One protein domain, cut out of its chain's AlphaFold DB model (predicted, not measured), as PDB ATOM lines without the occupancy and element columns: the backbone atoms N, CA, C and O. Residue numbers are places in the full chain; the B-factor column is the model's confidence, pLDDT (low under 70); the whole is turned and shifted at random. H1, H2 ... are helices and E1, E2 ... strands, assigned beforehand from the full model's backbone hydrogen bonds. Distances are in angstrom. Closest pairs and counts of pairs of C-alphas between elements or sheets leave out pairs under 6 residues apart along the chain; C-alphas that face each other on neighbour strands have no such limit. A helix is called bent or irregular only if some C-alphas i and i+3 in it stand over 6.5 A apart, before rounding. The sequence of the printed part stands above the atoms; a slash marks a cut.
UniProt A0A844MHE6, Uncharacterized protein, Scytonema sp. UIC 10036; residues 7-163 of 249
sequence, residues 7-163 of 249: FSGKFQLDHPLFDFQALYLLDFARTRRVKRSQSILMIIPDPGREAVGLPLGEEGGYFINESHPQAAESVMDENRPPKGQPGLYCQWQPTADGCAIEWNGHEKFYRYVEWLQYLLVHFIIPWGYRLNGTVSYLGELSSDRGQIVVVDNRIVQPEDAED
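What this domain is: This is residues 7 to 163 of the 249 residues of an uncharacterized protein of Scytonema sp. UIC 10036 (UniProt A0A844MHE6). A strongly twisted antiparallel sheet of seven strands makes one end of the domain, with helix H5 packed on it in reach of E8 and E7 as well as E4. Helix H1 stands beside the edge strand E4, and beyond H1 lies a second lobe, mostly loops, that holds the short helices H2, H3 and H4 and the short strand E3. The printed part has 157 residues, with five named helices and eight named strands in the order E1 E2 H1 H2 H3 H4 E3 E4 E5 H5 E6 E7 E8. The sheet is branched at E6, and the class is mixed, helices and strands, with under half of the residues in named elements. The whole is compact, with a radius of gyration of the C-alphas of 15.7 A, and spans 46 by 34 by 26 A.

Where its parts are: Find C-alpha 7 at (-3.707, 49.406, -50.764), where E1, residues 7 to 9, begins; it runs on into E2, residues 11 to 13, across a break of 1 residue at 43 degrees. Next comes H1, residues 19 to 30, 16.5 A long, from C-alpha 19 at (-8.626, 34.846, -31.098). Then read H2 at residues 38 to 41, H3 at 47 to 51, H4 at 71 to 74 and E3 at 75 to 77. E4, residues 92 to 94, and E5, residues 100 to 103, 10.3 A long, follow. H5, residues 112 to 124, is 16.0 A long and only just irregular: C-alphas 121 and 124 are 6.7 A apart. E6, residues 131 to 138, spans 21.9 A, and E7, residues 145 to 151, spans 19.9 A. E8, residues 154 to 157, ends at C-alpha 157, (-12.284, 41.805, -59.728).

How they stand to each other: Begin at the sheet with E6, which has E1 and E2 on one side and E7 on the other side. Look for N 8 and O 136, 2.9 A apart, between E1 and E6, and N 12 and O 132, 2.7 A, between E2 and E6. E6, E7 and E8 form a meander, each strand the antiparallel neighbour of the one before; N 148 and O 135 are 2.8 A apart, and N 156 and O 149 are 2.8 A apart. On the other side of E2 lies E5, with N 11 and O 101 at 2.8 A. E5 forms a hairpin with the edge strand E4, where N 102 and O 93 are 2.8 A apart. H5 is on the sheet; its closest C-alphas to E4 are Trp 92 and Leu 116, 6.9 A. H1 is on the sheet too, at the sheet's level, with a height over the sheet of 0.3 A from a plane fitted to only just enough C-alphas, 6; its closest C-alphas to E4 are Leu 26 and Gln 93, 5.6 A. H1 and H5 are near each other, with 5 pairs of C-alphas within 10 A. Moving outward, residues 20 to 24 of H1 touch H3, the closest C-alphas being Tyr 24 and Gly 48, 5.6 A. H2 and H4 touch, with the C-alphas of Ile 40 and Ser 74 closest at 5.5 A. E3 pairs with no named strand, but residues 35 to 36 pair with it, antiparallel. In H1 and H3 every O i to N i+4 pair is within hydrogen-bond range, in H5 8 of 9 are, and H2 and H4 are too short for such a pair, each with its 1 O i to N i+3 pair within range.

The domain as a whole: The C-alphas farthest apart are those of Ile 43 and Ser 142, 49.3 A. The printed part has no cut. Two links are long: H3 to H4, residues 52 to 70, and E3 to E4, residues 78 to 91. The mean pLDDT of the printed part is 95.3, and no printed residue is under 70.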
ATOM      1  N   PHE A   7      -2.344  49.917 -50.840       96.69
ATOM      2  CA  PHE A   7      -3.707  49.406 -50.764       96.69
ATOM      3  C   PHE A   7      -4.542  50.257 -49.807       96.69
ATOM      4  O   PHE A   7      -4.043  50.736 -48.789       96.69
ATOM      5  N   SER A   8      -5.814  50.462 -50.140       96.94
ATOM      6  CA  SER A   8      -6.764  51.216 -49.320       96.94
ATOM      7  C   SER A   8      -8.126  50.533 -49.306       96.94
ATOM      8  O   SER A   8      -8.677  50.204 -50.359       96.94
ATOM      9  N   GLY A   9      -8.663  50.333 -48.106       97.69
ATOM     10  CA  GLY A   9      -9.873  49.555 -47.856       97.69
ATOM     11  C   GLY A   9      -9.570  48.299 -47.043       97.69
ATOM     12  O   GLY A   9      -8.431  48.060 -46.643       97.69
ATOM     13  N   LYS A  10     -10.607  47.501 -46.807       98.25
ATOM     14  CA  LYS A  10     -10.528  46.215 -46.111       98.25
ATOM     15  C   LYS A  10     -11.641  45.295 -46.595       98.25
ATOM     16  O   LYS A  10     -12.655  45.768 -47.113       98.25
ATOM     17  N   PHE A  11     -11.461  43.999 -46.395       98.75
ATOM     18  CA  PHE A  11     -12.476  42.994 -46.667       98.75
ATOM     19  C   PHE A  11     -13.141  42.574 -45.360       98.75
ATOM     20  O   PHE A  11     -12.482  42.103 -44.443       98.75
ATOM     21  N   GLN A  12     -14.444  42.770 -45.264       98.75
ATOM     22  CA  GLN A  12     -15.248  42.522 -44.082       98.75
ATOM     23  C   GLN A  12     -15.605  41.037 -43.968       98.75
ATOM     24  O   GLN A  12     -16.092  40.442 -44.932       98.75
ATOM     25  N   LEU A  13     -15.394  40.468 -42.780       98.75
ATOM     26  CA  LEU A  13     -15.929  39.164 -42.398       98.75
ATOM     27  C   LEU A  13     -17.373  39.326 -41.908       98.75
ATOM     28  O   LEU A  13     -17.731  40.364 -41.339       98.75
ATOM     29  N   ASP A  14     -18.203  38.308 -42.112       98.44
ATOM     30  CA  ASP A  14     -19.596  38.302 -41.656       98.44
ATOM     31  C   ASP A  14     -19.746  38.153 -40.135       98.44
ATOM     32  O   ASP A  14     -20.766  38.558 -39.577       98.44
ATOM     33  N   HIS A  15     -18.714  37.655 -39.456       98.25
ATOM     34  CA  HIS A  15     -18.560  37.717 -38.005       98.25
ATOM     35  C   HIS A  15     -17.071  37.737 -37.606       98.25
ATOM     36  O   HIS A  15     -16.216  37.394 -38.427       98.25
ATOM     37  N   PRO A  16     -16.728  38.139 -36.365       98.50
ATOM     38  CA  PRO A  16     -15.338  38.172 -35.915       98.50
ATOM     39  C   PRO A  16     -14.672  36.787 -35.915       98.50
ATOM     40  O   PRO A  16     -15.314  35.771 -35.612       98.50
ATOM     41  N   LEU A  17     -13.374  36.753 -36.229       98.50
ATOM     42  CA  LEU A  17     -12.513  35.586 -36.018       98.50
ATOM     43  C   LEU A  17     -12.435  35.235 -34.530       98.50
ATOM     44  O   LEU A  17     -12.461  36.120 -33.675       98.50
ATOM     45  N   PHE A  18     -12.257  33.952 -34.220       98.38
ATOM     46  CA  PHE A  18     -11.790  33.581 -32.886       98.38
ATOM     47  C   PHE A  18     -10.341  34.040 -32.679       98.38
ATOM     48  O   PHE A  18      -9.545  34.041 -33.620       98.38
ATOM     49  N   ASP A  19      -9.966  34.345 -31.434       98.19
ATOM     50  CA  ASP A  19      -8.626  34.846 -31.098       98.19
ATOM     51  C   ASP A  19      -7.505  33.950 -31.645       98.19
ATOM     52  O   ASP A  19      -6.545  34.439 -32.233       98.19
ATOM     53  N   PHE A  20      -7.645  32.625 -31.528       98.12
ATOM     54  CA  PHE A  20      -6.638  31.679 -32.018       98.12
ATOM     55  C   PHE A  20      -6.509  31.673 -33.554       98.12
ATOM     56  O   PHE A  20      -5.413  31.474 -34.071       98.12
ATOM     57  N   GLN A  21      -7.589  31.955 -34.293       98.69
ATOM     58  CA  GLN A  21      -7.557  32.111 -35.755       98.69
ATOM     59  C   GLN A  21      -6.926  33.442 -36.162       98.69
ATOM     60  O   GLN A  21      -6.108  33.483 -37.081       98.69
ATOM     61  N   ALA A  22      -7.286  34.527 -35.469       98.50
ATOM     62  CA  ALA A  22      -6.711  35.845 -35.710       98.50
ATOM     63  C   ALA A  22      -5.197  35.843 -35.448       98.50
ATOM     64  O   ALA A  22      -4.428  36.299 -36.292       98.50
ATOM     65  N   LEU A  23      -4.760  35.263 -34.326       98.12
ATOM     66  CA  LEU A  23      -3.343  35.110 -33.989       98.12
ATOM     67  C   LEU A  23      -2.600  34.266 -35.028       98.12
ATOM     68  O   LEU A  23      -1.553  34.695 -35.508       98.12
ATOM     69  N   TYR A  24      -3.169  33.131 -35.447       98.69
ATOM     70  CA  TYR A  24      -2.566  32.313 -36.498       98.69
ATOM     71  C   TYR A  24      -2.367  33.104 -37.798       98.69
ATOM     72  O   TYR A  24      -1.277  33.084 -38.366       98.69
ATOM     73  N   LEU A  25      -3.386  33.834 -38.272       98.62
ATOM     74  CA  LEU A  25      -3.268  34.620 -39.507       98.62
ATOM     75  C   LEU A  25      -2.287  35.796 -39.371       98.62
ATOM     76  O   LEU A  25      -1.598  36.121 -40.340       98.62
ATOM     77  N   LEU A  26      -2.187  36.414 -38.190       97.94
ATOM     78  CA  LEU A  26      -1.184  37.450 -37.913       97.94
ATOM     79  C   LEU A  26       0.238  36.892 -38.019       97.94
ATOM     80  O   LEU A  26       1.076  37.479 -38.703       97.94
ATOM     81  N   ASP A  27       0.512  35.753 -37.386       97.75
ATOM     82  CA  ASP A  27       1.834  35.124 -37.434       97.75
ATOM     83  C   ASP A  27       2.141  34.551 -38.824       97.75
ATOM     84  O   ASP A  27       3.268  34.668 -39.318       97.75
ATOM     85  N   PHE A  28       1.125  34.033 -39.523       98.12
ATOM     86  CA  PHE A  28       1.235  33.621 -40.920       98.12
ATOM     87  C   PHE A  28       1.688  34.777 -41.821       98.12
ATOM     88  O   PHE A  28       2.596  34.582 -42.632       98.12
ATOM     89  N   ALA A  29       1.108  35.972 -41.649       97.50
ATOM     90  CA  ALA A  29       1.448  37.172 -42.418       97.50
ATOM     91  C   ALA A  29       2.819  37.775 -42.052       97.50
ATOM     92  O   ALA A  29       3.454  38.438 -42.873       97.50
ATOM     93  N   ARG A  30       3.297  37.553 -40.822       94.94
ATOM     94  CA  ARG A  30       4.617  38.019 -40.351       94.94
ATOM     95  C   ARG A  30       5.762  37.100 -40.760       94.94
ATOM     96  O   ARG A  30       6.906  37.540 -40.847       94.94
ATOM     97  N   THR A  31       5.464  35.833 -41.003       93.94
ATOM     98  CA  THR A  31       6.464  34.822 -41.337       93.94
ATOM     99  C   THR A  31       6.843  34.889 -42.813       93.94
ATOM    100  O   THR A  31       5.977  34.882 -43.691       93.94
ATOM    101  N   ARG A  32       8.148  34.860 -43.117       95.31
ATOM    102  CA  ARG A  32       8.615  34.603 -44.486       95.31
ATOM    103  C   ARG A  32       8.269  33.160 -44.856       95.31
ATOM    104  O   ARG A  32       8.660  32.199 -44.186       95.31
ATOM    105  N   ARG A  33       7.516  33.004 -45.935       96.19
ATOM    106  CA  ARG A  33       7.064  31.717 -46.447       96.19
ATOM    107  C   ARG A  33       8.198  31.090 -47.246       96.19
ATOM    108  O   ARG A  33       8.458  31.524 -48.359       96.19
ATOM    109  N   VAL A  34       8.887  30.105 -46.674       95.12
ATOM    110  CA  VAL A  34      10.019  29.421 -47.319       95.12
ATOM    111  C   VAL A  34       9.820  27.912 -47.324       95.12
ATOM    112  O   VAL A  34       9.151  27.379 -46.436       95.12
ATOM    113  N   LYS A  35      10.398  27.228 -48.309       93.75
ATOM    114  CA  LYS A  35      10.377  25.772 -48.427       93.75
ATOM    115  C   LYS A  35      11.120  25.151 -47.247       93.75
ATOM    116  O   LYS A  35      12.301  25.436 -47.026       93.75
ATOM    117  N   ARG A  36      10.439  24.269 -46.511       95.00
ATOM    118  CA  ARG A  36      10.970  23.623 -45.306       95.00
ATOM    119  C   ARG A  36      10.933  22.099 -45.376       95.00
ATOM    120  O   ARG A  36      10.113  21.491 -46.067       95.00
ATOM    121  N   SER A  37      11.824  21.478 -44.612       95.62
ATOM    122  CA  SER A  37      11.874  20.042 -44.373       95.62
ATOM    123  C   SER A  37      10.762  19.625 -43.414       95.62
ATOM    124  O   SER A  37      10.771  19.984 -42.235       95.62
ATOM    125  N   GLN A  38       9.815  18.820 -43.900       93.81
ATOM    126  CA  GLN A  38       8.732  18.314 -43.056       93.81
ATOM    127  C   GLN A  38       9.239  17.405 -41.932       93.81
ATOM    128  O   GLN A  38       8.683  17.447 -40.842       93.81
ATOM    129  N   SER A  39      10.294  16.614 -42.157       93.88
ATOM    130  CA  SER A  39      10.825  15.709 -41.129       93.88
ATOM    131  C   SER A  39      11.400  16.464 -39.929       93.88
ATOM    132  O   SER A  39      11.235  16.014 -38.799       93.88
ATOM    133  N   ILE A  40      12.011  17.628 -40.162       94.88
ATOM    134  CA  ILE A  40      12.487  18.518 -39.095       94.88
ATOM    135  C   ILE A  40      11.301  19.230 -38.437       94.88
ATOM    136  O   ILE A  40      11.219  19.303 -37.217       94.88
ATOM    137  N   LEU A  41      10.326  19.705 -39.217       95.81
ATOM    138  CA  LEU A  41       9.151  20.373 -38.651       95.81
ATOM    139  C   LEU A  41       8.273  19.455 -37.787       95.81
ATOM    140  O   LEU A  41       7.638  19.941 -36.858       95.81
ATOM    141  N   MET A  42       8.244  18.142 -38.039       93.88
ATOM    142  CA  MET A  42       7.478  17.184 -37.223       93.88
ATOM    143  C   MET A  42       7.927  17.124 -35.757       93.88
ATOM    144  O   MET A  42       7.144  16.696 -34.911       93.88
ATOM    145  N   ILE A  43       9.164  17.528 -35.452       94.56
ATOM    146  CA  ILE A  43       9.703  17.541 -34.083       94.56
ATOM    147  C   ILE A  43       9.676  18.934 -33.440       94.56
ATOM    148  O   ILE A  43      10.052  19.072 -32.278       94.56
ATOM    149  N   ILE A  44       9.228  19.958 -34.173       95.81
ATOM    150  CA  ILE A  44       9.123  21.333 -33.683       95.81
ATOM    151  C   ILE A  44       7.655  21.613 -33.333       95.81
ATOM    152  O   ILE A  44       6.798  21.532 -34.215       95.81
ATOM    153  N   PRO A  45       7.334  21.967 -32.076       96.06
ATOM    154  CA  PRO A  45       5.964  22.296 -31.704       96.06
ATOM    155  C   PRO A  45       5.506  23.564 -32.427       96.06
ATOM    156  O   PRO A  45       6.246  24.547 -32.506       96.06
ATOM    157  N   ASP A  46       4.262  23.579 -32.897       97.50
ATOM    158  CA  ASP A  46       3.631  24.775 -33.462       97.50
ATOM    159  C   ASP A  46       2.216  24.934 -32.884       97.50
ATOM    160  O   ASP A  46       1.227  24.586 -33.540       97.50
ATOM    161  N   PRO A  47       2.104  25.428 -31.633       97.06
ATOM    162  CA  PRO A  47       0.825  25.499 -30.934       97.06
ATOM    163  C   PRO A  47      -0.204  26.383 -31.645       97.06
ATOM    164  O   PRO A  47      -1.397  26.101 -31.579       97.06
ATOM    165  N   GLY A  48       0.238  27.440 -32.336       97.44
ATOM    166  CA  GLY A  48      -0.653  28.335 -33.075       97.44
ATOM    167  C   GLY A  48      -1.304  27.632 -34.266       97.44
ATOM    168  O   GLY A  48      -2.519  27.711 -34.439       97.44
ATOM    169  N   ARG A  49      -0.521  26.875 -35.047       98.19
ATOM    170  CA  ARG A  49      -1.033  26.019 -36.132       98.19
ATOM    171  C   ARG A  49      -1.936  24.900 -35.614       98.19
ATOM    172  O   ARG A  49      -2.970  24.607 -36.213       98.19
ATOM    173  N   GLU A  50      -1.551  24.260 -34.514       98.00
ATOM    174  CA  GLU A  50      -2.327  23.175 -33.901       98.00
ATOM    175  C   GLU A  50      -3.677  23.667 -33.369       98.00
ATOM    176  O   GLU A  50      -4.685  22.986 -33.554       98.00
ATOM    177  N   ALA A  51      -3.728  24.872 -32.793       98.00
ATOM    178  CA  ALA A  51      -4.957  25.475 -32.278       98.00
ATOM    179  C   ALA A  51      -6.025  25.704 -33.362       98.00
ATOM    180  O   ALA A  51      -7.216  25.634 -33.070       98.00
ATOM    181  N   VAL A  52      -5.617  25.941 -34.614       98.12
ATOM    182  CA  VAL A  52      -6.529  26.065 -35.766       98.12
ATOM    183  C   VAL A  52      -6.751  24.744 -36.517       98.12
ATOM    184  O   VAL A  52      -7.409  24.732 -37.557       98.12
ATOM    185  N   GLY A  53      -6.215  23.628 -36.010       97.44
ATOM    186  CA  GLY A  53      -6.434  22.288 -36.560       97.44
ATOM    187  C   GLY A  53      -5.767  22.031 -37.915       97.44
ATOM    188  O   GLY A  53      -6.198  21.138 -38.645       97.44
ATOM    189  N   LEU A  54      -4.739  22.800 -38.282       97.62
ATOM    190  CA  LEU A  54      -4.069  22.657 -39.575       97.62
ATOM    191  C   LEU A  54      -2.946  21.608 -39.532       97.62
ATOM    192  O   LEU A  54      -2.212  21.533 -38.543       97.62
ATOM    193  N   PRO A  55      -2.728  20.833 -40.613       96.81
ATOM    194  CA  PRO A  55      -1.525  20.010 -40.761       96.81
ATOM    195  C   PRO A  55      -0.289  20.899 -40.987       96.81
ATOM    196  O   PRO A  55      -0.413  22.112 -41.093       96.81
ATOM    197  N   LEU A  56       0.914  20.326 -41.128       95.50
ATOM    198  CA  LEU A  56       2.114  21.100 -41.508       95.50
ATOM    199  C   LEU A  56       2.019  21.725 -42.916       95.50
ATOM    200  O   LEU A  56       2.668  22.734 -43.185       95.50
ATOM    201  N   GLY A  57       1.211  21.138 -43.806       94.62
ATOM    202  CA  GLY A  57       1.128  21.515 -45.220       94.62
ATOM    203  C   GLY A  57       2.306  20.997 -46.056       94.62
ATOM    204  O   GLY A  57       3.336  20.564 -45.525       94.62
ATOM    205  N   GLU A  58       2.165  21.029 -47.385       92.38
ATOM    206  CA  GLU A  58       3.273  20.705 -48.292       92.38
ATOM    207  C   GLU A  58       4.472  21.614 -47.991       92.38
ATOM    208  O   GLU A  58       4.307  22.815 -47.795       92.38
ATOM    209  N   GLU A  59       5.666  21.021 -47.873       94.88
ATOM    210  CA  GLU A  59       6.921  21.747 -47.609       94.88
ATOM    211  C   GLU A  59       6.872  22.722 -46.407       94.88
ATOM    212  O   GLU A  59       7.565  23.740 -46.395       94.88
ATOM    213  N   GLY A  60       6.051  22.428 -45.388       95.75
ATOM    214  CA  GLY A  60       5.897  23.279 -44.199       95.75
ATOM    215  C   GLY A  60       4.999  24.500 -44.411       95.75
ATOM    216  O   GLY A  60       5.118  25.491 -43.689       95.75
ATOM    217  N   GLY A  61       4.103  24.451 -45.399       96.50
ATOM    218  CA  GLY A  61       3.237  25.554 -45.800       96.50
ATOM    219  C   GLY A  61       2.443  26.235 -44.681       96.50
ATOM    220  O   GLY A  61       2.219  27.441 -44.761       96.50
ATOM    221  N   TYR A  62       2.060  25.541 -43.615       97.94
ATOM    222  CA  TYR A  62       1.277  26.124 -42.513       97.94
ATOM    223  C   TYR A  62       2.076  26.351 -41.232       97.94
ATOM    224  O   TYR A  62       1.507  26.740 -40.218       97.94
ATOM    225  N   PHE A  63       3.391  26.135 -41.267       97.94
ATOM    226  CA  PHE A  63       4.251  26.440 -40.132       97.94
ATOM    227  C   PHE A  63       4.326  27.955 -39.893       97.94
ATOM    228  O   PHE A  63       4.474  28.730 -40.852       97.94
ATOM    229  N   ILE A  64       4.210  28.370 -38.631       97.50
ATOM    230  CA  ILE A  64       4.284  29.780 -38.207       97.50
ATOM    231  C   ILE A  64       5.200  30.014 -36.998       97.50
ATOM    232  O   ILE A  64       5.499  31.162 -36.679       97.50
ATOM    233  N   ASN A  65       5.676  28.960 -36.325       96.19
ATOM    234  CA  ASN A  65       6.488  29.107 -35.115       96.19
ATOM    235  C   ASN A  65       7.973  29.423 -35.402       96.19
ATOM    236  O   ASN A  65       8.879  28.714 -34.960       96.19
ATOM    237  N   GLU A  66       8.238  30.525 -36.108       92.69
ATOM    238  CA  GLU A  66       9.599  31.009 -36.412       92.69
ATOM    239  C   GLU A  66      10.410  31.373 -35.165       92.69
ATOM    240  O   GLU A  66      11.633  31.466 -35.219       92.69
ATOM    241  N   SER A  67       9.739  31.585 -34.029       93.00
ATOM    242  CA  SER A  67      10.398  31.908 -32.761       93.00
ATOM    243  C   SER A  67      11.129  30.714 -32.139       93.00
ATOM    244  O   SER A  67      11.961  30.896 -31.248       93.00
ATOM    245  N   HIS A  68      10.832  29.491 -32.593       94.56
ATOM    246  CA  HIS A  68      11.481  28.295 -32.082       94.56
ATOM    247  C   HIS A  68      12.975  28.275 -32.465       94.56
ATOM    248  O   HIS A  68      13.296  28.455 -33.640       94.56
ATOM    249  N   PRO A  69      13.904  27.969 -31.535       92.94
ATOM    250  CA  PRO A  69      15.348  28.021 -31.803       92.94
ATOM    251  C   PRO A  69      15.815  27.167 -32.990       92.94
ATOM    252  O   PRO A  69      16.778  27.516 -33.661       92.94
ATOM    253  N   GLN A  70      15.115  26.062 -33.255       93.50
ATOM    254  CA  GLN A  70      15.435  25.119 -34.335       93.50
ATOM    255  C   GLN A  70      14.631  25.361 -35.623       93.50
ATOM    256  O   GLN A  70      14.764  24.602 -36.577       93.50
ATOM    257  N   ALA A  71      13.783  26.397 -35.686       93.50
ATOM    258  CA  ALA A  71      12.969  26.669 -36.874       93.50
ATOM    259  C   ALA A  71      13.837  26.883 -38.126       93.50
ATOM    260  O   ALA A  71      13.526  26.355 -39.195       93.50
ATOM    261  N   ALA A  72      14.967  27.582 -37.973       94.19
ATOM    262  CA  ALA A  72      15.909  27.852 -39.055       94.19
ATOM    263  C   ALA A  72      16.523  26.575 -39.658       94.19
ATOM    264  O   ALA A  72      16.746  26.523 -40.863       94.19
ATOM    265  N   GLU A  73      16.724  25.520 -38.858       95.12
ATOM    266  CA  GLU A  73      17.271  24.234 -39.326       95.12
ATOM    267  C   GLU A  73      16.333  23.525 -40.311       95.12
ATOM    268  O   GLU A  73      16.762  22.675 -41.087       95.12
ATOM    269  N   SER A  74      15.044  23.874 -40.303       95.81
ATOM    270  CA  SER A  74      14.074  23.306 -41.237       95.81
ATOM    271  C   SER A  74      14.127  23.934 -42.631       95.81
ATOM    272  O   SER A  74      13.539  23.368 -43.550       95.81
ATOM    273  N   VAL A  75      14.784  25.082 -42.823       95.56
ATOM    274  CA  VAL A  75      14.771  25.819 -44.097       95.56
ATOM    275  C   VAL A  75      15.621  25.093 -45.141       95.56
ATOM    276  O   VAL A  75      16.821  24.926 -44.974       95.56
ATOM    277  N   MET A  76      14.985  24.681 -46.240       92.00
ATOM    278  CA  MET A  76      15.646  23.986 -47.354       92.00
ATOM    279  C   MET A  76      15.980  24.938 -48.505       92.00
ATOM    280  O   MET A  76      16.973  24.741 -49.198       92.00
ATOM    281  N   ASP A  77      15.136  25.948 -48.729       89.38
ATOM    282  CA  ASP A  77      15.368  27.016 -49.704       89.38
ATOM    283  C   ASP A  77      14.669  28.293 -49.223       89.38
ATOM    284  O   ASP A  77      13.441  28.398 -49.244       89.38
ATOM    285  N   GLU A  78      15.455  29.269 -48.769       89.94
ATOM    286  CA  GLU A  78      14.945  30.548 -48.262       89.94
ATOM    287  C   GLU A  78      14.327  31.441 -49.351       89.94
ATOM    288  O   GLU A  78      13.559  32.358 -49.055       89.94
ATOM    289  N   ASN A  79      14.651  31.198 -50.619       88.06
ATOM    290  CA  ASN A  79      14.218  32.016 -51.748       88.06
ATOM    291  C   ASN A  79      13.052  31.382 -52.510       88.06
ATOM    292  O   ASN A  79      12.579  31.969 -53.484       88.06
ATOM    293  N   ARG A  80      12.527  30.247 -52.030       87.81
ATOM    294  CA  ARG A  80      11.346  29.593 -52.600       87.81
ATOM    295  C   ARG A  80      10.230  29.423 -51.590       87.81
ATOM    296  O   ARG A  80      10.491  28.942 -50.491       87.81
ATOM    297  N   PRO A  81       8.984  29.758 -51.955       92.50
ATOM    298  CA  PRO A  81       7.855  29.473 -51.092       92.50
ATOM    299  C   PRO A  81       7.580  27.967 -51.022       92.50
ATOM    300  O   PRO A  81       7.944  27.240 -51.950       92.50
ATOM    301  N   PRO A  82       6.902  27.494 -49.961       93.62
ATOM    302  CA  PRO A  82       6.330  26.158 -49.944       93.62
ATOM    303  C   PRO A  82       5.444  25.937 -51.168       93.62
ATOM    304  O   PRO A  82       4.704  26.837 -51.584       93.62
ATOM    305  N   LYS A  83       5.479  24.729 -51.723       89.38
ATOM    306  CA  LYS A  83       4.610  24.341 -52.834       89.38
ATOM    307  C   LYS A  83       3.139  24.674 -52.547       89.38
ATOM    308  O   LYS A  83       2.620  24.436 -51.458       89.38
ATOM    309  N   GLY A  84       2.477  25.258 -53.547       89.56
ATOM    310  CA  GLY A  84       1.093  25.726 -53.443       89.56
ATOM    311  C   GLY A  84       0.933  27.145 -52.889       89.56
ATOM    312  O   GLY A  84      -0.177  27.668 -52.929       89.56
ATOM    313  N   GLN A  85       1.998  27.806 -52.415       94.69
ATOM    314  CA  GLN A  85       1.917  29.204 -51.976       94.69
ATOM    315  C   GLN A  85       2.271  30.193 -53.088       94.69
ATOM    316  O   GLN A  85       3.204  29.953 -53.854       94.69
ATOM    317  N   PRO A  86       1.573  31.343 -53.168       94.31
ATOM    318  CA  PRO A  86       1.830  32.343 -54.196       94.31
ATOM    319  C   PRO A  86       3.247  32.912 -54.170       94.31
ATOM    320  O   PRO A  86       3.791  33.198 -55.231       94.31
ATOM    321  N   GLY A  87       3.851  33.107 -52.998       93.25
ATOM    322  CA  GLY A  87       5.158  33.752 -52.886       93.25
ATOM    323  C   GLY A  87       5.741  33.691 -51.478       93.25
ATOM    324  O   GLY A  87       5.275  32.928 -50.640       93.25
ATOM    325  N   LEU A  88       6.768  34.503 -51.213       94.56
ATOM    326  CA  LEU A  88       7.490  34.490 -49.932       94.56
ATOM    327  C   LEU A  88       6.813  35.307 -48.821       94.56
ATOM    328  O   LEU A  88       7.147  35.136 -47.653       94.56
ATOM    329  N   TYR A  89       5.896  36.214 -49.162       95.69
ATOM    330  CA  TYR A  89       5.301  37.148 -48.206       95.69
ATOM    331  C   TYR A  89       3.808  37.318 -48.472       95.69
ATOM    332  O   TYR A  89       3.429  37.862 -49.508       95.69
ATOM    333  N   CYS A  90       2.974  36.867 -47.532       97.44
ATOM    334  CA  CYS A  90       1.549  37.182 -47.496       97.44
ATOM    335  C   CYS A  90       1.349  38.418 -46.626       97.44
ATOM    336  O   CYS A  90       1.687  38.399 -45.450       97.44
ATOM    337  N   GLN A  91       0.796  39.487 -47.191       97.38
ATOM    338  CA  GLN A  91       0.667  40.766 -46.484       97.38
ATOM    339  C   GLN A  91      -0.778  41.170 -46.215       97.38
ATOM    340  O   GLN A  91      -1.043  42.282 -45.763       97.38
ATOM    341  N   TRP A  92      -1.703  40.252 -46.477       98.56
ATOM    342  CA  TRP A  92      -3.044  40.296 -45.920       98.56
ATOM    343  C   TRP A  92      -3.003  39.771 -44.489       98.56
ATOM    344  O   TRP A  92      -2.447  38.701 -44.241       98.56
ATOM    345  N   GLN A  93      -3.599  40.516 -43.567       98.56
ATOM    346  CA  GLN A  93      -3.691  40.174 -42.150       98.56
ATOM    347  C   GLN A  93      -5.093  40.500 -41.620       98.56
ATOM    348  O   GLN A  93      -5.779  41.336 -42.213       98.56
ATOM    349  N   PRO A  94      -5.537  39.897 -40.508       98.62
ATOM    350  CA  PRO A  94      -6.765  40.329 -39.864       98.62
ATOM    351  C   PRO A  94      -6.598  41.706 -39.207       98.62
ATOM    352  O   PRO A  94      -5.511  42.073 -38.757       98.62
ATOM    353  N   THR A  95      -7.693  42.459 -39.122       98.50
ATOM    354  CA  THR A  95      -7.777  43.680 -38.318       98.50
ATOM    355  C   THR A  95      -7.675  43.357 -36.829       98.50
ATOM    356  O   THR A  95      -7.972  42.245 -36.395       98.50
ATOM    357  N   ALA A  96      -7.295  44.349 -36.020       96.56
ATOM    358  CA  ALA A  96      -7.129  44.177 -34.573       96.56
ATOM    359  C   ALA A  96      -8.408  43.713 -33.844       96.56
ATOM    360  O   ALA A  96      -8.319  43.071 -32.804       96.56
ATOM    361  N   ASP A  97      -9.585  44.028 -34.388       97.25
ATOM    362  CA  ASP A  97     -10.891  43.593 -33.881       97.25
ATOM    363  C   ASP A  97     -11.350  42.233 -34.450       97.25
ATOM    364  O   ASP A  97     -12.466  41.797 -34.174       97.25
ATOM    365  N   GLY A  98     -10.532  41.578 -35.282       97.94
ATOM    366  CA  GLY A  98     -10.839  40.294 -35.917       97.94
ATOM    367  C   GLY A  98     -11.999  40.332 -36.915       97.94
ATOM    368  O   GLY A  98     -12.441  39.276 -37.363       97.94
ATOM    369  N   CYS A  99     -12.521  41.514 -37.256       98.38
ATOM    370  CA  CYS A  99     -13.731  41.662 -38.066       98.38
ATOM    371  C   CYS A  99     -13.454  41.764 -39.572       98.38
ATOM    372  O   CYS A  99     -14.388  41.705 -40.367       98.38
ATOM    373  N   ALA A 100     -12.211  41.965 -39.999       98.69
ATOM    374  CA  ALA A 100     -11.873  42.158 -41.403       98.69
ATOM    375  C   ALA A 100     -10.455  41.671 -41.726       98.69
ATOM    376  O   ALA A 100      -9.660  41.410 -40.830       98.69
ATOM    377  N   ILE A 101     -10.143  41.574 -43.018       98.75
ATOM    378  CA  ILE A 101      -8.804  41.346 -43.567       98.75
ATOM    379  C   ILE A 101      -8.337  42.627 -44.268       98.75
ATOM    380  O   ILE A 101      -9.070  43.205 -45.075       98.75
ATOM    381  N   GLU A 102      -7.116  43.069 -43.988       98.50
ATOM    382  CA  GLU A 102      -6.521  44.288 -44.539       98.50
ATOM    383  C   GLU A 102      -5.050  44.097 -44.919       98.50
ATOM    384  O   GLU A 102      -4.399  43.124 -44.533       98.50
ATOM    385  N   TRP A 103      -4.524  45.028 -45.715       98.25
ATOM    386  CA  TRP A 103      -3.102  45.062 -46.032       98.25
ATOM    387  C   TRP A 103      -2.322  45.541 -44.809       98.25
ATOM    388  O   TRP A 103      -2.641  46.578 -44.233       98.25
ATOM    389  N   ASN A 104      -1.260  44.826 -44.446       96.31
ATOM    390  CA  ASN A 104      -0.446  45.131 -43.268       96.31
ATOM    391  C   ASN A 104       0.440  46.387 -43.402       96.31
ATOM    392  O   ASN A 104       1.194  46.703 -42.485       96.31
ATOM    393  N   GLY A 105       0.389  47.089 -44.538       94.44
ATOM    394  CA  GLY A 105       1.136  48.324 -44.779       94.44
ATOM    395  C   GLY A 105       2.605  48.133 -45.168       94.44
ATOM    396  O   GLY A 105       3.294  49.121 -45.417       94.44
ATOM    397  N   HIS A 106       3.104  46.896 -45.231       91.50
ATOM    398  CA  HIS A 106       4.484  46.629 -45.631       91.50
ATOM    399  C   HIS A 106       4.632  46.572 -47.157       91.50
ATOM    400  O   HIS A 106       3.706  46.231 -47.894       91.50
ATOM    401  N   GLU A 107       5.838  46.826 -47.645       87.12
ATOM    402  CA  GLU A 107       6.191  46.686 -49.056       87.12
ATOM    403  C   GLU A 107       7.373  45.718 -49.201       87.12
ATOM    404  O   GLU A 107       8.209  45.601 -48.306       87.12
ATOM    405  N   LYS A 108       7.486  44.983 -50.307       87.00
ATOM    406  CA  LYS A 108       6.633  45.011 -51.510       87.00
ATOM    407  C   LYS A 108       5.652  43.844 -51.521       87.00
ATOM    408  O   LYS A 108       6.074  42.714 -51.280       87.00
ATOM    409  N   PHE A 109       4.407  44.099 -51.931       92.31
ATOM    410  CA  PHE A 109       3.367  43.073 -51.955       92.31
ATOM    411  C   PHE A 109       3.106  42.518 -53.352       92.31
ATOM    412  O   PHE A 109       2.232  42.981 -54.078       92.31
ATOM    413  N   TYR A 110       3.876  41.502 -53.735       89.69
ATOM    414  CA  TYR A 110       3.645  40.765 -54.977       89.69
ATOM    415  C   TYR A 110       2.535  39.723 -54.812       89.69
ATOM    416  O   TYR A 110       2.360  39.163 -53.731       89.69
ATOM    417  N   ARG A 111       1.838  39.418 -55.915       91.94
ATOM    418  CA  ARG A 111       0.806  38.367 -55.984       91.94
ATOM    419  C   ARG A 111      -0.312  38.546 -54.949       91.94
ATOM    420  O   ARG A 111      -0.755  37.604 -54.298       91.94
ATOM    421  N   TYR A 112      -0.723  39.796 -54.744       95.12
ATOM    422  CA  TYR A 112      -1.700  40.166 -53.725       95.12
ATOM    423  C   TYR A 112      -3.088  39.553 -53.985       95.12
ATOM    424  O   TYR A 112      -3.782  39.223 -53.026       95.12
ATOM    425  N   VAL A 113      -3.499  39.341 -55.241       96.56
ATOM    426  CA  VAL A 113      -4.784  38.681 -55.551       96.56
ATOM    427  C   VAL A 113      -4.706  37.193 -55.217       96.56
ATOM    428  O   VAL A 113      -5.591  36.651 -54.563       96.56
ATOM    429  N   GLU A 114      -3.607  36.550 -55.596       97.00
ATOM    430  CA  GLU A 114      -3.351  35.132 -55.365       97.00
ATOM    431  C   GLU A 114      -3.218  34.828 -53.877       97.00
ATOM    432  O   GLU A 114      -3.740  33.824 -53.404       97.00
ATOM    433  N   TRP A 115      -2.583  35.715 -53.108       97.88
ATOM    434  CA  TRP A 115      -2.552  35.605 -51.653       97.88
ATOM    435  C   TRP A 115      -3.933  35.726 -51.023       97.88
ATOM    436  O   TRP A 115      -4.245  34.951 -50.124       97.88
ATOM    437  N   LEU A 116      -4.773  36.648 -51.497       98.31
ATOM    438  CA  LEU A 116      -6.146  36.761 -51.001       98.31
ATOM    439  C   LEU A 116      -6.942  35.486 -51.296       98.31
ATOM    440  O   LEU A 116      -7.611  34.958 -50.409       98.31
ATOM    441  N   GLN A 117      -6.817  34.954 -52.513       97.56
ATOM    442  CA  GLN A 117      -7.449  33.696 -52.904       97.56
ATOM    443  C   GLN A 117      -6.922  32.515 -52.078       97.56
ATOM    444  O   GLN A 117      -7.705  31.667 -51.657       97.56
ATOM    445  N   TYR A 118      -5.620  32.483 -51.778       97.75
ATOM    446  CA  TYR A 118      -5.021  31.474 -50.905       97.75
ATOM    447  C   TYR A 118      -5.633  31.526 -49.498       97.75
ATOM    448  O   TYR A 118      -6.042  30.492 -48.973       97.75
ATOM    449  N   LEU A 119      -5.764  32.715 -48.894       98.50
ATOM    450  CA  LEU A 119      -6.414  32.851 -47.585       98.50
ATOM    451  C   LEU A 119      -7.874  32.378 -47.622       98.50
ATOM    452  O   LEU A 119      -8.309  31.681 -46.706       98.50
ATOM    453  N   LEU A 120      -8.613  32.723 -48.683       98.19
ATOM    454  CA  LEU A 120      -9.998  32.291 -48.874       98.19
ATOM    455  C   LEU A 120     -10.114  30.764 -48.893       98.19
ATOM    456  O   LEU A 120     -10.875  30.198 -48.108       98.19
ATOM    457  N   VAL A 121      -9.330  30.105 -49.746       97.06
ATOM    458  CA  VAL A 121      -9.387  28.651 -49.969       97.06
ATOM    459  C   VAL A 121      -8.878  27.858 -48.768       97.06
ATOM    460  O   VAL A 121      -9.437  26.808 -48.456       97.06
ATOM    461  N   HIS A 122      -7.828  28.330 -48.093       97.38
ATOM    462  CA  HIS A 122      -7.151  27.545 -47.058       97.38
ATOM    463  C   HIS A 122      -7.601  27.852 -45.631       97.38
ATOM    464  O   HIS A 122      -7.439  26.990 -44.769       97.38
ATOM    465  N   PHE A 123      -8.158  29.038 -45.366       98.38
ATOM    466  CA  PHE A 123      -8.496  29.461 -44.004       98.38
ATOM    467  C   PHE A 123      -9.936  29.962 -43.889       98.38
ATOM    468  O   PHE A 123     -10.725  29.371 -43.161       98.38
ATOM    469  N   ILE A 124     -10.317  31.001 -44.639       98.50
ATOM    470  CA  ILE A 124     -11.603  31.693 -44.436       98.50
ATOM    471  C   ILE A 124     -12.797  30.777 -44.739       98.50
ATOM    472  O   ILE A 124     -13.663  30.598 -43.881       98.50
ATOM    473  N   ILE A 125     -12.832  30.157 -45.925       98.31
ATOM    474  CA  ILE A 125     -13.926  29.255 -46.317       98.31
ATOM    475  C   ILE A 125     -13.931  27.988 -45.446       98.31
ATOM    476  O   ILE A 125     -14.992  27.665 -44.910       98.31
ATOM    477  N   PRO A 126     -12.798  27.277 -45.232       98.44
ATOM    478  CA  PRO A 126     -12.782  26.091 -44.369       98.44
ATOM    479  C   PRO A 126     -13.199  26.351 -42.920       98.44
ATOM    480  O   PRO A 126     -13.758  25.463 -42.280       98.44
ATOM    481  N   TRP A 127     -12.957  27.555 -42.394       98.50
ATOM    482  CA  TRP A 127     -13.410  27.948 -41.059       98.50
ATOM    483  C   TRP A 127     -14.869  28.427 -41.013       98.50
ATOM    484  O   TRP A 127     -15.370  28.702 -39.925       98.50
ATOM    485  N   GLY A 128     -15.560  28.498 -42.155       98.25
ATOM    486  CA  GLY A 128     -16.988  28.817 -42.236       98.25
ATOM    487  C   GLY A 128     -17.325  30.307 -42.303       98.25
ATOM    488  O   GLY A 128     -18.467  30.668 -42.040       98.25
ATOM    489  N   TYR A 129     -16.365  31.160 -42.662       98.62
ATOM    490  CA  TYR A 129     -16.551  32.610 -42.745       98.62
ATOM    491  C   TYR A 129     -16.922  33.059 -44.161       98.62
ATOM    492  O   TYR A 129     -16.563  32.418 -45.158       98.62
ATOM    493  N   ARG A 130     -17.577  34.220 -44.266       98.56
ATOM    494  CA  ARG A 130     -17.762  34.937 -45.536       98.56
ATOM    495  C   ARG A 130     -17.026  36.258 -45.543       98.56
ATOM    496  O   ARG A 130     -17.171  37.069 -44.636       98.56
ATOM    497  N   LEU A 131     -16.303  36.496 -46.627       98.50
ATOM    498  CA  LEU A 131     -15.537  37.700 -46.877       98.50
ATOM    499  C   LEU A 131     -16.182  38.515 -48.002       98.50
ATOM    500  O   LEU A 131     -16.521  37.976 -49.056       98.50
ATOM    501  N   ASN A 132     -16.337  39.819 -47.779       98.69
ATOM    502  CA  ASN A 132     -16.893  40.763 -48.747       98.69
ATOM    503  C   ASN A 132     -16.155  42.098 -48.685       98.69
ATOM    504  O   ASN A 132     -15.733  42.526 -47.618       98.69
ATOM    505  N   GLY A 133     -16.065  42.818 -49.795       98.25
ATOM    506  CA  GLY A 133     -15.600  44.202 -49.786       98.25
ATOM    507  C   GLY A 133     -14.708  44.546 -50.959       98.25
ATOM    508  O   GLY A 133     -14.435  43.721 -51.830       98.25
ATOM    509  N   THR A 134     -14.245  45.788 -50.950       98.50
ATOM    510  CA  THR A 134     -13.432  46.345 -52.023       98.50
ATOM    511  C   THR A 134     -12.180  46.970 -51.440       98.50
ATOM    512  O   THR A 134     -12.256  47.836 -50.566       98.50
ATOM    513  N   VAL A 135     -11.030  46.571 -51.972       98.44
ATOM    514  CA  VAL A 135      -9.741  47.208 -51.704       98.44
ATOM    515  C   VAL A 135      -9.232  47.813 -53.001       98.44
ATOM    516  O   VAL A 135      -9.092  47.122 -54.006       98.44
ATOM    517  N   SER A 136      -8.956  49.113 -52.991       97.38
ATOM    518  CA  SER A 136      -8.304  49.786 -54.117       97.38
ATOM    519  C   SER A 136      -6.791  49.670 -53.981       97.38
ATOM    520  O   SER A 136      -6.271  49.758 -52.868       97.38
ATOM    521  N   TYR A 137      -6.085  49.521 -55.099       94.69
ATOM    522  CA  TYR A 137      -4.626  49.544 -55.136       94.69
ATOM    523  C   TYR A 137      -4.102  50.598 -56.110       94.69
ATOM    524  O   TYR A 137      -4.745  50.917 -57.114       94.69
ATOM    525  N   LEU A 138      -2.930  51.143 -55.793       93.12
ATOM    526  CA  LEU A 138      -2.224  52.139 -56.591       93.12
ATOM    527  C   LEU A 138      -0.721  51.846 -56.560       93.12
ATOM    528  O   LEU A 138      -0.104  51.854 -55.493       93.12
ATOM    529  N   GLY A 139      -0.153  51.592 -57.731       88.94
ATOM    530  CA  GLY A 139       1.275  51.483 -57.975       88.94
ATOM    531  C   GLY A 139       1.955  52.837 -58.188       88.94
ATOM    532  O   GLY A 139       1.356  53.900 -58.027       88.94
ATOM    533  N   GLU A 140       3.229  52.803 -58.572       86.75
ATOM    534  CA  GLU A 140       4.030  54.005 -58.849       86.75
ATOM    535  C   GLU A 140       3.595  54.736 -60.128       86.75
ATOM    536  O   GLU A 140       3.778  55.951 -60.247       86.75
ATOM    537  N   LEU A 141       3.005  54.016 -61.086       82.69
ATOM    538  CA  LEU A 141       2.467  54.591 -62.316       82.69
ATOM    539  C   LEU A 141       0.961  54.831 -62.185       82.69
ATOM    540  O   LEU A 141       0.219  53.978 -61.710       82.69
ATOM    541  N   SER A 142       0.479  55.968 -62.690       73.56
ATOM    542  CA  SER A 142      -0.948  56.334 -62.639       73.56
ATOM    543  C   SER A 142      -1.870  55.356 -63.378       73.56
ATOM    544  O   SER A 142      -3.067  55.296 -63.088       73.56
ATOM    545  N   SER A 143      -1.321  54.601 -64.332       81.94
ATOM    546  CA  SER A 143      -2.002  53.525 -65.050       81.94
ATOM    547  C   SER A 143      -2.078  52.222 -64.256       81.94
ATOM    548  O   SER A 143      -2.929  51.392 -64.555       81.94
ATOM    549  N   ASP A 144      -1.211  52.030 -63.264       86.44
ATOM    550  CA  ASP A 144      -1.189  50.839 -62.424       86.44
ATOM    551  C   ASP A 144      -2.035  51.062 -61.175       86.44
ATOM    552  O   ASP A 144      -1.559  51.320 -60.071       86.44
ATOM    553  N   ARG A 145      -3.343  51.049 -61.384       91.69
ATOM    554  CA  ARG A 145      -4.333  51.179 -60.324       91.69
ATOM    555  C   ARG A 145      -5.526  50.315 -60.651       91.69
ATOM    556  O   ARG A 145      -5.863  50.125 -61.818       91.69
ATOM    557  N   GLY A 146      -6.204  49.856 -59.620       94.19
ATOM    558  CA  GLY A 146      -7.383  49.032 -59.792       94.19
ATOM    559  C   GLY A 146      -8.048  48.731 -58.470       94.19
ATOM    560  O   GLY A 146      -7.792  49.380 -57.452       94.19
ATOM    561  N   GLN A 147      -8.937  47.749 -58.508       96.56
ATOM    562  CA  GLN A 147      -9.679  47.290 -57.351       96.56
ATOM    563  C   GLN A 147      -9.646  45.774 -57.282       96.56
ATOM    564  O   GLN A 147      -9.656  45.085 -58.300       96.56
ATOM    565  N   ILE A 148      -9.622  45.283 -56.053       97.75
ATOM    566  CA  ILE A 148      -9.892  43.899 -55.714       97.75
ATOM    567  C   ILE A 148     -11.267  43.904 -55.069       97.75
ATOM    568  O   ILE A 148     -11.461  44.564 -54.045       97.75
ATOM    569  N   VAL A 149     -12.219  43.211 -55.680       98.38
ATOM    570  CA  VAL A 149     -13.602  43.155 -55.198       98.38
ATOM    571  C   VAL A 149     -13.915  41.716 -54.835       98.38
ATOM    572  O   VAL A 149     -13.782  40.828 -55.675       98.38
ATOM    573  N   VAL A 150     -14.333  41.496 -53.593       98.50
ATOM    574  CA  VAL A 150     -14.768  40.195 -53.086       98.50
ATOM    575  C   VAL A 150     -16.261  40.251 -52.795       98.50
ATOM    576  O   VAL A 150     -16.724  41.140 -52.078       98.50
ATOM    577  N   VAL A 151     -17.002  39.291 -53.338       98.12
ATOM    578  CA  VAL A 151     -18.430  39.084 -53.081       98.12
ATOM    579  C   VAL A 151     -18.629  37.619 -52.727       98.12
ATOM    580  O   VAL A 151     -18.325  36.749 -53.536       98.12
ATOM    581  N   ASP A 152     -19.120  37.357 -51.519       97.56
ATOM    582  CA  ASP A 152     -19.413  36.019 -50.995       97.56
ATOM    583  C   ASP A 152     -18.258  35.024 -51.211       97.56
ATOM    584  O   ASP A 152     -18.397  34.005 -51.884       97.56
ATOM    585  N   ASN A 153     -17.073  35.368 -50.688       97.62
ATOM    586  CA  ASN A 153     -15.827  34.599 -50.836       97.62
ATOM    587  C   ASN A 153     -15.292  34.444 -52.270       97.62
ATOM    588  O   ASN A 153     -14.295  33.750 -52.475       97.62
ATOM    589  N   ARG A 154     -15.893  35.105 -53.262       96.38
ATOM    590  CA  ARG A 154     -15.420  35.100 -54.647       96.38
ATOM    591  C   ARG A 154     -14.760  36.424 -54.995       96.38
ATOM    592  O   ARG A 154     -15.369  37.482 -54.846       96.38
ATOM    593  N   ILE A 155     -13.529  36.375 -55.499       97.31
ATOM    594  CA  ILE A 155     -12.874  37.556 -56.067       97.31
ATOM    595  C   ILE A 155     -13.470  37.788 -57.460       97.31
ATOM    596  O   ILE A 155     -13.231  37.007 -58.372       97.31
ATOM    597  N   VAL A 156     -14.275  38.840 -57.610       96.44
ATOM    598  CA  VAL A 156     -14.951  39.189 -58.875       96.44
ATOM    599  C   VAL A 156     -14.197  40.249 -59.676       96.44
ATOM    600  O   VAL A 156     -14.485  40.452 -60.851       96.44
ATOM    601  N   GLN A 157     -13.241  40.937 -59.046       95.19
ATOM    602  CA  GLN A 157     -12.284  41.805 -59.728       95.19
ATOM    603  C   GLN A 157     -10.884  41.604 -59.143       95.19
ATOM    604  O   GLN A 157     -10.763  41.572 -57.913       95.19
ATOM    605  N   PRO A 158      -9.837  41.511 -59.984       93.56
ATOM    606  CA  PRO A 158      -9.877  41.525 -61.459       93.56
ATOM    607  C   PRO A 158     -10.610  40.305 -62.061       93.56
ATOM    608  O   PRO A 158     -10.778  39.302 -61.376       93.56
ATOM    609  N   GLU A 159     -11.081  40.399 -63.313       88.94
ATOM    610  CA  GLU A 159     -11.928  39.365 -63.954       88.94
ATOM    611  C   GLU A 159     -11.267  37.977 -64.016       88.94
ATOM    612  O   GLU A 159     -11.954  36.964 -63.950       88.94
ATOM    613  N   ASP A 160      -9.937  37.925 -64.095       87.62
ATOM    614  CA  ASP A 160      -9.144  36.696 -64.176       87.62
ATOM    615  C   ASP A 160      -8.695  36.162 -62.804       87.62
ATOM    616  O   ASP A 160      -7.869  35.254 -62.739       87.62
ATOM    617  N   ALA A 161      -9.200  36.719 -61.695       87.50
ATOM    618  CA  ALA A 161      -8.714  36.416 -60.350       87.50
ATOM    619  C   ALA A 161      -8.737  34.921 -60.003       87.50
ATOM    620  O   ALA A 161      -7.792  34.452 -59.374       87.50
ATOM    621  N   GLU A 162      -9.763  34.176 -60.424       79.19
ATOM    622  CA  GLU A 162      -9.898  32.746 -60.109       79.19
ATOM    623  C   GLU A 162      -8.751  31.904 -60.675       79.19
ATOM    624  O   GLU A 162      -8.259  30.996 -59.998       79.19
ATOM    625  N   ASP A 163      -8.278  32.256 -61.870       87.25
ATOM    626  CA  ASP A 163      -7.194  31.555 -62.551       87.25
ATOM    627  C   ASP A 163      -5.819  31.974 -62.027       87.25
ATOM    628  O   ASP A 163      -4.844  31.239 -62.200       87.25
TER     629      ASP A 163